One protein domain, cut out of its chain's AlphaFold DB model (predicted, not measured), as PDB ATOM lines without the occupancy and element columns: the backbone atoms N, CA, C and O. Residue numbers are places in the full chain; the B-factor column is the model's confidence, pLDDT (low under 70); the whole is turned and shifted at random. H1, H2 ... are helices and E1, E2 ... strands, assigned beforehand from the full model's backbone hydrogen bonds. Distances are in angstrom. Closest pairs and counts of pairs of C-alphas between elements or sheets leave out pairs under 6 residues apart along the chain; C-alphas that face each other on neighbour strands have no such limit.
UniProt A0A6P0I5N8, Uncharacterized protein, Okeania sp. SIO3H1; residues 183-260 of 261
ATOM      1  N   TYR A 183     228.826 168.970 246.568       85.06
ATOM      2  CA  TYR A 183     229.863 169.941 246.925       85.06
ATOM      3  C   TYR A 183     229.758 171.246 246.131       85.06
ATOM      4  O   TYR A 183     230.582 172.145 246.284       85.06
ATOM      5  N   ARG A 184     228.740 171.374 245.272       87.25
ATOM      6  CA  ARG A 184     228.547 172.548 244.426       87.25
ATOM      7  C   ARG A 184     227.777 173.640 245.167       87.25
ATOM      8  O   ARG A 184     226.730 173.379 245.762       87.25
ATOM      9  N   LEU A 185     228.293 174.865 245.068       91.38
ATOM     10  CA  LEU A 185     227.617 176.098 245.459       91.38
ATOM     11  C   LEU A 185     227.120 176.814 244.198       91.38
ATOM     12  O   LEU A 185     227.926 177.275 243.389       91.38
ATOM     13  N   ASP A 186     225.804 176.899 244.035       90.50
ATOM     14  CA  ASP A 186     225.164 177.670 242.972       90.50
ATOM     15  C   ASP A 186     225.056 179.135 243.399       90.50
ATOM     16  O   ASP A 186     224.326 179.459 244.334       90.50
ATOM     17  N   VAL A 187     225.834 180.015 242.769       89.94
ATOM     18  CA  VAL A 187     225.940 181.426 243.159       89.94
ATOM     19  C   VAL A 187     225.209 182.295 242.151       89.94
ATOM     20  O   VAL A 187     225.588 182.337 240.980       89.94
ATOM     21  N   VAL A 188     224.223 183.061 242.621       87.81
ATOM     22  CA  VAL A 188     223.496 184.012 241.773       87.81
ATOM     23  C   VAL A 188     223.549 185.431 242.319       87.81
ATOM     24  O   VAL A 188     223.555 185.664 243.528       87.81
ATOM     25  N   ASN A 189     223.608 186.398 241.404       84.94
ATOM     26  CA  ASN A 189     223.612 187.818 241.732       84.94
ATOM     27  C   ASN A 189     222.201 188.297 242.093       84.94
ATOM     28  O   ASN A 189     221.281 188.209 241.281       84.94
ATOM     29  N   PHE A 190     222.071 188.866 243.288       76.44
ATOM     30  CA  PHE A 190     220.834 189.438 243.794       76.44
ATOM     31  C   PHE A 190     220.866 190.962 243.761       76.44
ATOM     32  O   PHE A 190     221.374 191.612 244.677       76.44
ATOM     33  N   ALA A 191     220.268 191.538 242.718       65.00
ATOM     34  CA  ALA A 191     220.144 192.987 242.581       65.00
ATOM     35  C   ALA A 191     218.770 193.548 243.010       65.00
ATOM     36  O   ALA A 191     218.684 194.750 243.241       65.00
ATOM     37  N   GLY A 192     217.715 192.724 243.149       65.94
ATOM     38  CA  GLY A 192     216.346 193.241 243.359       65.94
ATOM     39  C   GLY A 192     215.372 192.431 244.227       65.94
ATOM     40  O   GLY A 192     214.362 192.992 244.619       65.94
ATOM     41  N   THR A 193     215.657 191.168 244.561       68.00
ATOM     42  CA  THR A 193     214.713 190.255 245.256       68.00
ATOM     43  C   THR A 193     215.263 189.705 246.576       68.00
ATOM     44  O   THR A 193     214.834 188.663 247.058       68.00
ATOM     45  N   TYR A 194     216.257 190.381 247.166       75.94
ATOM     46  CA  TYR A 194     216.960 189.890 248.359       75.94
ATOM     47  C   TYR A 194     216.007 189.635 249.536       75.94
ATOM     48  O   TYR A 194     216.060 188.566 250.133       75.94
ATOM     49  N   ASP A 195     215.125 190.588 249.844       77.44
ATOM     50  CA  ASP A 195     214.216 190.458 250.986       77.44
ATOM     51  C   ASP A 195     213.211 189.315 250.782       77.44
ATOM     52  O   ASP A 195     212.943 188.572 251.722       77.44
ATOM     53  N   ASP A 196     212.739 189.095 249.551       72.88
ATOM     54  CA  ASP A 196     211.822 187.995 249.230       72.88
ATOM     55  C   ASP A 196     212.475 186.627 249.469       72.88
ATOM     56  O   ASP A 196     211.871 185.741 250.072       72.88
ATOM     57  N   VAL A 197     213.745 186.462 249.085       78.50
ATOM     58  CA  VAL A 197     214.474 185.199 249.296       78.50
ATOM     59  C   VAL A 197     214.725 184.931 250.766       78.50
ATOM     60  O   VAL A 197     214.599 183.794 251.209       78.50
ATOM     61  N   ILE A 198     215.067 185.962 251.537       81.12
ATOM     62  CA  ILE A 198     215.314 185.802 252.972       81.12
ATOM     63  C   ILE A 198     214.016 185.523 253.734       81.12
ATOM     64  O   ILE A 198     214.021 184.717 254.662       81.12
ATOM     65  N   ASN A 199     212.909 186.158 253.347       84.56
ATOM     66  CA  ASN A 199     211.636 186.015 254.049       84.56
ATOM     67  C   ASN A 199     210.885 184.732 253.669       84.56
ATOM     68  O   ASN A 199     210.194 184.166 254.514       84.56
ATOM     69  N   HIS A 200     211.025 184.268 252.424       84.94
ATOM     70  CA  HIS A 200     210.262 183.132 251.901       84.94
ATOM     71  C   HIS A 200     211.111 181.887 251.614       84.94
ATOM     72  O   HIS A 200     210.545 180.839 251.333       84.94
ATOM     73  N   ASN A 201     212.444 181.964 251.715       87.94
ATOM     74  CA  ASN A 201     213.384 180.891 251.350       87.94
ATOM     75  C   ASN A 201     213.241 180.404 249.895       87.94
ATOM     76  O   ASN A 201     213.578 179.262 249.584       87.94
ATOM     77  N   ILE A 202     212.764 181.271 248.997       87.88
ATOM     78  CA  ILE A 202     212.517 180.957 247.585       87.88
ATOM     79  C   ILE A 202     213.270 181.954 246.713       87.88
ATOM     80  O   ILE A 202     213.195 183.159 246.930       87.88
ATOM     81  N   TYR A 203     213.961 181.455 245.691       87.62
ATOM     82  CA  TYR A 203     214.518 182.271 244.618       87.62
ATOM     83  C   TYR A 203     213.787 181.983 243.310       87.62
ATOM     84  O   TYR A 203     213.653 180.827 242.917       87.62
ATOM     85  N   VAL A 204     213.369 183.042 242.617       87.06
ATOM     86  CA  VAL A 204     212.662 182.951 241.336       87.06
ATOM     87  C   VAL A 204     213.503 183.593 240.240       87.06
ATOM     88  O   VAL A 204     214.020 184.699 240.399       87.06
ATOM     89  N   CYS A 205     213.617 182.912 239.101       85.62
ATOM     90  CA  CYS A 205     214.227 183.455 237.893       85.62
ATOM     91  C   CYS A 205     213.533 182.919 236.636       85.62
ATOM     92  O   CYS A 205     212.767 181.960 236.688       85.62
ATOM     93  N   THR A 206     213.802 183.537 235.489       84.25
ATOM     94  CA  THR A 206     213.281 183.069 234.201       84.25
ATOM     95  C   THR A 206     213.946 181.754 233.794       84.25
ATOM     96  O   THR A 206     215.162 181.722 233.594       84.25
ATOM     97  N   ALA A 207     213.153 180.704 233.573       76.50
ATOM     98  CA  ALA A 207     213.655 179.382 233.192       76.50
ATOM     99  C   ALA A 207     214.358 179.340 231.819       76.50
ATOM    100  O   ALA A 207     215.262 178.532 231.602       76.50
ATOM    101  N   LYS A 208     213.973 180.216 230.875       74.06
ATOM    102  CA  LYS A 208     214.552 180.304 229.521       74.06
ATOM    103  C   LYS A 208     215.168 181.680 229.277       74.06
ATOM    104  O   LYS A 208     214.572 182.697 229.611       74.06
ATOM    105  N   GLY A 209     216.356 181.707 228.667       64.56
ATOM    106  CA  GLY A 209     217.069 182.946 228.322       64.56
ATOM    107  C   GLY A 209     217.732 183.671 229.501       64.56
ATOM    108  O   GLY A 209     218.310 184.738 229.305       64.56
ATOM    109  N   GLY A 210     217.668 183.099 230.708       66.38
ATOM    110  CA  GLY A 210     218.359 183.606 231.891       66.38
ATOM    111  C   GLY A 210     219.875 183.382 231.847       66.38
ATOM    112  O   GLY A 210     220.386 182.571 231.075       66.38
ATOM    113  N   GLN A 211     220.604 184.097 232.710       70.31
ATOM    114  CA  GLN A 211     222.066 183.974 232.836       70.31
ATOM    115  C   GLN A 211     222.514 182.734 233.632       70.31
ATOM    116  O   GLN A 211     223.697 182.398 233.617       70.31
ATOM    117  N   TYR A 212     221.587 182.057 234.317       78.12
ATOM    118  CA  TYR A 212     221.869 180.943 235.222       78.12
ATOM    119  C   TYR A 212     221.191 179.668 234.728       78.12
ATOM    120  O   TYR A 212     220.026 179.684 234.344       78.12
ATOM    121  N   SER A 213     221.920 178.551 234.748       72.31
ATOM    122  CA  SER A 213     221.413 177.246 234.305       72.31
ATOM    123  C   SER A 213     221.052 176.304 235.462       72.31
ATOM    124  O   SER A 213     220.832 175.127 235.196       72.31
ATOM    125  N   HIS A 214     221.102 176.782 236.717       86.25
ATOM    126  CA  HIS A 214     220.782 176.061 237.964       86.25
ATOM    127  C   HIS A 214     221.054 174.553 237.906       86.25
ATOM    128  O   HIS A 214     220.154 173.713 238.004       86.25
ATOM    129  N   ARG A 215     222.325 174.190 237.683       84.50
ATOM    130  CA  ARG A 215     222.729 172.779 237.714       84.50
ATOM    131  C   ARG A 215     222.498 172.245 239.126       84.50
ATOM    132  O   ARG A 215     222.709 172.990 240.085       84.50
ATOM    133  N   ARG A 216     222.167 170.955 239.257       87.19
ATOM    134  CA  ARG A 216     222.000 170.322 240.573       87.19
ATOM    135  C   ARG A 216     223.188 170.653 241.471       87.19
ATOM    136  O   ARG A 216     224.344 170.478 241.068       87.19
ATOM    137  N   SER A 217     222.858 171.193 242.636       91.25
ATOM    138  CA  SER A 217     223.779 171.709 243.643       91.25
ATOM    139  C   SER A 217     223.146 171.494 245.012       91.25
ATOM    140  O   SER A 217     221.924 171.585 245.143       91.25
ATOM    141  N   LEU A 218     223.951 171.190 246.026       92.81
ATOM    142  CA  LEU A 218     223.451 171.089 247.397       92.81
ATOM    143  C   LEU A 218     223.291 172.467 248.034       92.81
ATOM    144  O   LEU A 218     222.379 172.658 248.834       92.81
ATOM    145  N   TYR A 219     224.157 173.416 247.675       94.00
ATOM    146  CA  TYR A 219     224.188 174.737 248.287       94.00
ATOM    147  C   TYR A 219     223.820 175.837 247.297       94.00
ATOM    148  O   TYR A 219     224.218 175.802 246.134       94.00
ATOM    149  N   PHE A 220     223.114 176.845 247.799       92.69
ATOM    150  CA  PHE A 220     222.778 178.077 247.096       92.69
ATOM    151  C   PHE A 220     223.433 179.266 247.785       92.69
ATOM    152  O   PHE A 220     223.344 179.398 249.006       92.69
ATOM    153  N   GLY A 221     224.091 180.118 247.005       92.00
ATOM    154  CA  GLY A 221     224.815 181.294 247.458       92.00
ATOM    155  C   GLY A 221     224.182 182.579 246.938       92.00
ATOM    156  O   GLY A 221     224.129 182.820 245.733       92.00
ATOM    157  N   VAL A 222     223.770 183.443 247.861       89.56
ATOM    158  CA  VAL A 222     223.262 184.782 247.541       89.56
ATOM    159  C   VAL A 222     224.450 185.722 247.369       89.56
ATOM    160  O   VAL A 222     225.106 186.073 248.351       89.56
ATOM    161  N   TYR A 223     224.746 186.140 246.137       88.31
ATOM    162  CA  TYR A 223     225.819 187.095 245.867       88.31
ATOM    163  C   TYR A 223     225.304 188.532 245.860       88.31
ATOM    164  O   TYR A 223     224.453 188.900 245.047       88.31
ATOM    165  N   ARG A 224     225.863 189.365 246.738       87.00
ATOM    166  CA  ARG A 224     225.561 190.795 246.851       87.00
ATOM    167  C   ARG A 224     226.791 191.529 247.375       87.00
ATOM    168  O   ARG A 224     227.573 190.970 248.129       87.00
ATOM    169  N   ASN A 225     226.987 192.790 246.986       86.75
ATOM    170  CA  ASN A 225     228.072 193.633 247.517       86.75
ATOM    171  C   ASN A 225     229.475 192.995 247.421       86.75
ATOM    172  O   ASN A 225     230.305 193.162 248.308       86.75
ATOM    173  N   LYS A 226     229.742 192.281 246.320       88.19
ATOM    174  CA  LYS A 226     231.001 191.563 246.059       88.19
ATOM    175  C   LYS A 226     231.316 190.400 247.010       88.19
ATOM    176  O   LYS A 226     232.456 189.946 247.042       88.19
ATOM    177  N   GLN A 227     230.322 189.882 247.726       89.69
ATOM    178  CA  GLN A 227     230.469 188.723 248.599       89.69
ATOM    179  C   GLN A 227     229.293 187.754 248.450       89.69
ATOM    180  O   GLN A 227     228.212 188.136 248.003       89.69
ATOM    181  N   VAL A 228     229.506 186.496 248.844       90.56
ATOM    182  CA  VAL A 228     228.403 185.569 249.122       90.56
ATOM    183  C   VAL A 228     227.899 185.893 250.524       90.56
ATOM    184  O   VAL A 228     228.588 185.641 251.507       90.56
ATOM    185  N   ASP A 229     226.729 186.516 250.598       87.31
ATOM    186  CA  ASP A 229     226.168 187.059 251.835       87.31
ATOM    187  C   ASP A 229     225.473 185.980 252.677       87.31
ATOM    188  O   ASP A 229     225.528 185.983 253.907       87.31
ATOM    189  N   ARG A 230     224.845 185.009 252.004       87.62
ATOM    190  CA  ARG A 230     224.149 183.872 252.618       87.62
ATOM    191  C   ARG A 230     224.393 182.595 251.831       87.62
ATOM    192  O   ARG A 230     224.490 182.629 250.606       87.62
ATOM    193  N   VAL A 231     224.432 181.480 252.558       91.62
ATOM    194  CA  VAL A 231     224.462 180.128 252.002       91.62
ATOM    195  C   VAL A 231     223.318 179.326 252.610       91.62
ATOM    196  O   VAL A 231     223.174 179.291 253.832       91.62
ATOM    197  N   ALA A 232     222.524 178.682 251.762       91.06
ATOM    198  CA  ALA A 232     221.429 177.799 252.157       91.06
ATOM    199  C   ALA A 232     221.547 176.449 251.441       91.06
ATOM    200  O   ALA A 232     222.262 176.330 250.446       91.06
ATOM    201  N   LYS A 233     220.858 175.422 251.949       94.19
ATOM    202  CA  LYS A 233     220.709 174.149 251.234       94.19
ATOM    203  C   LYS A 233     219.536 174.241 250.265       94.19
ATOM    204  O   LYS A 233     218.494 174.773 250.633       94.19
ATOM    205  N   ILE A 234     219.699 173.700 249.064       93.25
ATOM    206  CA  ILE A 234     218.628 173.649 248.067       93.25
ATOM    207  C   ILE A 234     217.799 172.394 248.302       93.25
ATOM    208  O   ILE A 234     218.346 171.290 248.261       93.25
ATOM    209  N   GLU A 235     216.495 172.556 248.516       93.62
ATOM    210  CA  GLU A 235     215.562 171.428 248.581       93.62
ATOM    211  C   GLU A 235     215.214 170.917 247.178       93.62
ATOM    212  O   GLU A 235     215.369 169.726 246.903       93.62
ATOM    213  N   ALA A 236     214.818 171.815 246.273       92.75
ATOM    214  CA  ALA A 236     214.487 171.496 244.889       92.75
ATOM    215  C   ALA A 236     214.643 172.713 243.968       92.75
ATOM    216  O   ALA A 236     214.708 173.854 244.427       92.75
ATOM    217  N   VAL A 237     214.683 172.452 242.661       91.38
ATOM    218  CA  VAL A 237     214.482 173.465 241.620       91.38
ATOM    219  C   VAL A 237     213.295 173.050 240.771       91.38
ATOM    220  O   VAL A 237     213.280 171.961 240.186       91.38
ATOM    221  N   VAL A 238     212.317 173.946 240.703       91.44
ATOM    222  CA  VAL A 238     211.045 173.758 240.010       91.44
ATOM    223  C   VAL A 238     210.923 174.802 238.911       91.44
ATOM    224  O   VAL A 238     211.293 175.961 239.090       91.44
ATOM    225  N   ASP A 239     210.431 174.372 237.759       90.00
ATOM    226  CA  ASP A 239     210.070 175.231 236.638       90.00
ATOM    227  C   ASP A 239     208.547 175.309 236.592       90.00
ATOM    228  O   ASP A 239     207.884 174.291 236.394       90.00
ATOM    229  N   ILE A 240     208.019 176.497 236.878       88.88
ATOM    230  CA  ILE A 240     206.589 176.765 237.049       88.88
ATOM    231  C   ILE A 240     206.106 177.505 235.800       88.88
ATOM    232  O   ILE A 240     206.558 178.622 235.531       88.88
ATOM    233  N   GLU A 241     205.194 176.893 235.044       86.00
ATOM    234  CA  GLU A 241     204.540 177.521 233.889       86.00
ATOM    235  C   GLU A 241     203.200 178.168 234.292       86.00
ATOM    236  O   GLU A 241     202.873 179.255 233.809       86.00
ATOM    237  N   SER A 242     202.456 177.552 235.220       82.94
ATOM    238  CA  SER A 242     201.241 178.098 235.849       82.94
ATOM    239  C   SER A 242     200.981 177.456 237.226       82.94
ATOM    240  O   SER A 242     201.758 176.602 237.646       82.94
ATOM    241  N   GLU A 243     199.909 177.846 237.935       76.31
ATOM    242  CA  GLU A 243     199.533 177.237 239.232       76.31
ATOM    243  C   GLU A 243     199.331 175.713 239.140       76.31
ATOM    244  O   GLU A 243     199.678 174.995 240.072       76.31
ATOM    245  N   ASP A 244     198.840 175.222 237.998       81.44
ATOM    246  CA  ASP A 244     198.546 173.800 237.777       81.44
ATOM    247  C   ASP A 244     199.607 173.085 236.917       81.44
ATOM    248  O   ASP A 244     199.571 171.862 236.768       81.44
ATOM    249  N   GLU A 245     200.550 173.825 236.322       87.81
ATOM    250  CA  GLU A 245     201.539 173.288 235.380       87.81
ATOM    251  C   GLU A 245     202.960 173.617 235.838       87.81
ATOM    252  O   GLU A 245     203.444 174.745 235.708       87.81
ATOM    253  N   TYR A 246     203.643 172.602 236.368       89.62
ATOM    254  CA  TYR A 246     205.022 172.693 236.833       89.62
ATOM    255  C   TYR A 246     205.833 171.455 236.435       89.62
ATOM    256  O   TYR A 246     205.301 170.381 236.154       89.62
ATOM    257  N   SER A 247     207.160 171.590 236.444       89.88
ATOM    258  CA  SER A 247     208.089 170.469 236.310       89.88
ATOM    259  C   SER A 247     209.229 170.569 237.320       89.88
ATOM    260  O   SER A 247     209.941 171.572 237.398       89.88
ATOM    261  N   ILE A 248     209.444 169.502 238.093       89.38
ATOM    262  CA  ILE A 248     210.608 169.391 238.977       89.38
ATOM    263  C   ILE A 248     211.845 169.129 238.110       89.38
ATOM    264  O   ILE A 248     211.952 168.082 237.469       89.38
ATOM    265  N   LYS A 249     212.815 170.053 238.088       88.62
ATOM    266  CA  LYS A 249     214.094 169.823 237.389       88.62
ATOM    267  C   LYS A 249     214.952 168.822 238.148       88.62
ATOM    268  O   LYS A 249     215.590 167.969 237.534       88.62
ATOM    269  N   TRP A 250     215.000 168.966 239.468       90.19
ATOM    270  CA  TRP A 250     215.677 168.060 240.393       90.19
ATOM    271  C   TRP A 250     215.307 168.405 241.841       90.19
ATOM    272  O   TRP A 250     214.956 169.545 242.151       90.19
ATOM    273  N   LYS A 251     215.441 167.420 242.733       90.56
ATOM    274  CA  LYS A 251     215.273 167.571 244.182       90.56
ATOM    275  C   LYS A 251     216.390 166.864 244.951       90.56
ATOM    276  O   LYS A 251     216.962 165.880 244.482       90.56
ATOM    277  N   ASN A 252     216.724 167.399 246.118       89.00
ATOM    278  CA  ASN A 252     217.740 166.870 247.033       89.00
ATOM    279  C   ASN A 252     217.124 166.259 248.302       89.00
ATOM    280  O   ASN A 252     217.852 165.728 249.139       89.00
ATOM    281  N   VAL A 253     215.801 166.356 248.452       88.31
ATOM    282  CA  VAL A 253     215.039 165.872 249.606       88.31
ATOM    283  C   VAL A 253     214.009 164.834 249.175       88.31
ATOM    284  O   VAL A 253     213.514 164.863 248.046       88.31
ATOM    285  N   ASP A 254     213.677 163.933 250.094       85.19
ATOM    286  CA  ASP A 254     212.648 162.907 249.914       85.19
ATOM    287  C   ASP A 254     211.272 163.448 250.339       85.19
ATOM    288  O   ASP A 254     210.688 163.020 251.330       85.19
ATOM    289  N   LYS A 255     210.818 164.491 249.636       86.44
ATOM    290  CA  LYS A 255     209.467 165.065 249.747       86.44
ATOM    291  C   LYS A 255     208.673 164.753 248.481       86.44
ATOM    292  O   LYS A 255     209.276 164.520 247.418       86.44
ATOM    293  N   SER A 256     207.344 164.736 248.577       86.81
ATOM    294  CA  SER A 256     206.506 164.600 247.380       86.81
ATOM    295  C   SER A 256     206.671 165.826 246.475       86.81
ATOM    296  O   SER A 256     207.113 166.885 246.919       86.81
ATOM    297  N   ASP A 257     206.354 165.683 245.189       85.88
ATOM    298  CA  ASP A 257     206.450 166.814 244.260       85.88
ATOM    299  C   ASP A 257     205.430 167.908 244.633       85.88
ATOM    300  O   ASP A 257     205.754 169.084 244.563       85.88
ATOM    301  N   GLU A 258     204.260 167.522 245.151       84.00
ATOM    302  CA  GLU A 258     203.207 168.421 245.652       84.00
ATOM    303  C   GLU A 258     203.631 169.225 246.893       84.00
ATOM    304  O   GLU A 258     203.159 170.336 247.090       84.00
ATOM    305  N   GLU A 259     204.514 168.687 247.740       85.31
ATOM    306  CA  GLU A 259     205.045 169.397 248.916       85.31
ATOM    307  C   GLU A 259     206.136 170.422 248.562       85.31
ATOM    308  O   GLU A 259     206.526 171.223 249.415       85.31
ATOM    309  N   LEU A 260     206.689 170.345 247.348       84.00
ATOM    310  CA  LEU A 260     207.811 171.169 246.886       84.00
ATOM    311  C   LEU A 260     207.382 172.360 246.019       84.00
ATOM    312  O   LEU A 260     208.245 173.175 245.679       84.00
TER     313      LEU A 260
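AT A GLANCE: This is residues 183 to 260 of the 261 residues of an uncharacterized protein of Okeania sp. SIO3H1 (UniProt A0A6P0I5N8). Two small strand parts sit side by side: a twisted sheet of E1, E2 and E3, and the hairpin of E4 and E5, with the break between E3 and E4 as the joint where the backbone turns. The short helix H1 only grazes the sheet, with its residues 194 to 198, the long loop of residues 201 to 218 runs between the two strand parts, and residues 252 to 260 fold back toward the hairpin. The 78 printed residues hold one named helix and five named strands, in the order E1, H1, E2, E3, E4, E5; the larger sheet is mixed, ordered E1, E2, E3, and the smaller is antiparallel. The class is mostly strand, though under half of the residues, 36 of 78, are in named elements. The whole is compact, with a radius of gyration of the C-alphas of 12.7 A and spans of 37 by 25 by 24 A.

IN THESE COORDINATES: Find C-alpha 185 at (227.617, 176.098, 245.459), where E1 begins; it runs to residue 189, 12.9 A. H1 follows at residues 194 to 200, 10.2 A long, from C-alpha 194 at (216.960, 189.890, 248.359). E2 takes residues 219 to 224, 16.2 A, and E3 residues 227 to 233, 17.7 A. E4, residues 236 to 240, measures 12.3 A; E5, residues 246 to 251, measures 13.6 A and ends at C-alpha 251, (215.273, 167.571, 244.182).

HOW THE PARTS SIT: Look first at E1 and E2, parallel at 27 degrees, with N 186 and O 219 within hydrogen-bond range at 2.9 A. E1, H1 and E2 form a strand-helix-strand unit, two parallel neighbour strands with a helix between them in the chain, and its crossover is right-handed. H1 is on the sheet but only grazes it, with residues 194 to 198; in H1 every O i to N i+4 pair is within hydrogen-bond range. E2 and E3 are an antiparallel hairpin at 154 degrees, with N 222 and O 230 at 3.0 A. This sheet is only just strongly twisted, its C-alphas lying up to 4.0 A off the best plane. E3 runs on into E4 across a break of 2 residues, at 94 degrees, yet the two are apart. E4 and E5 are an antiparallel hairpin at 165 degrees, with N 247 and O 239 at 2.8 A.

THE WHOLE: The two C-alphas farthest apart are those of Lys 226 and Asp 244, 37.9 A. The printed part has no cut. The link from H1 to E2, 18 residues, is long; the other links between named elements are tight. Mean pLDDT of the printed part is 85.0, and it is under 70 at residues 191 to 193 and 209 to 210.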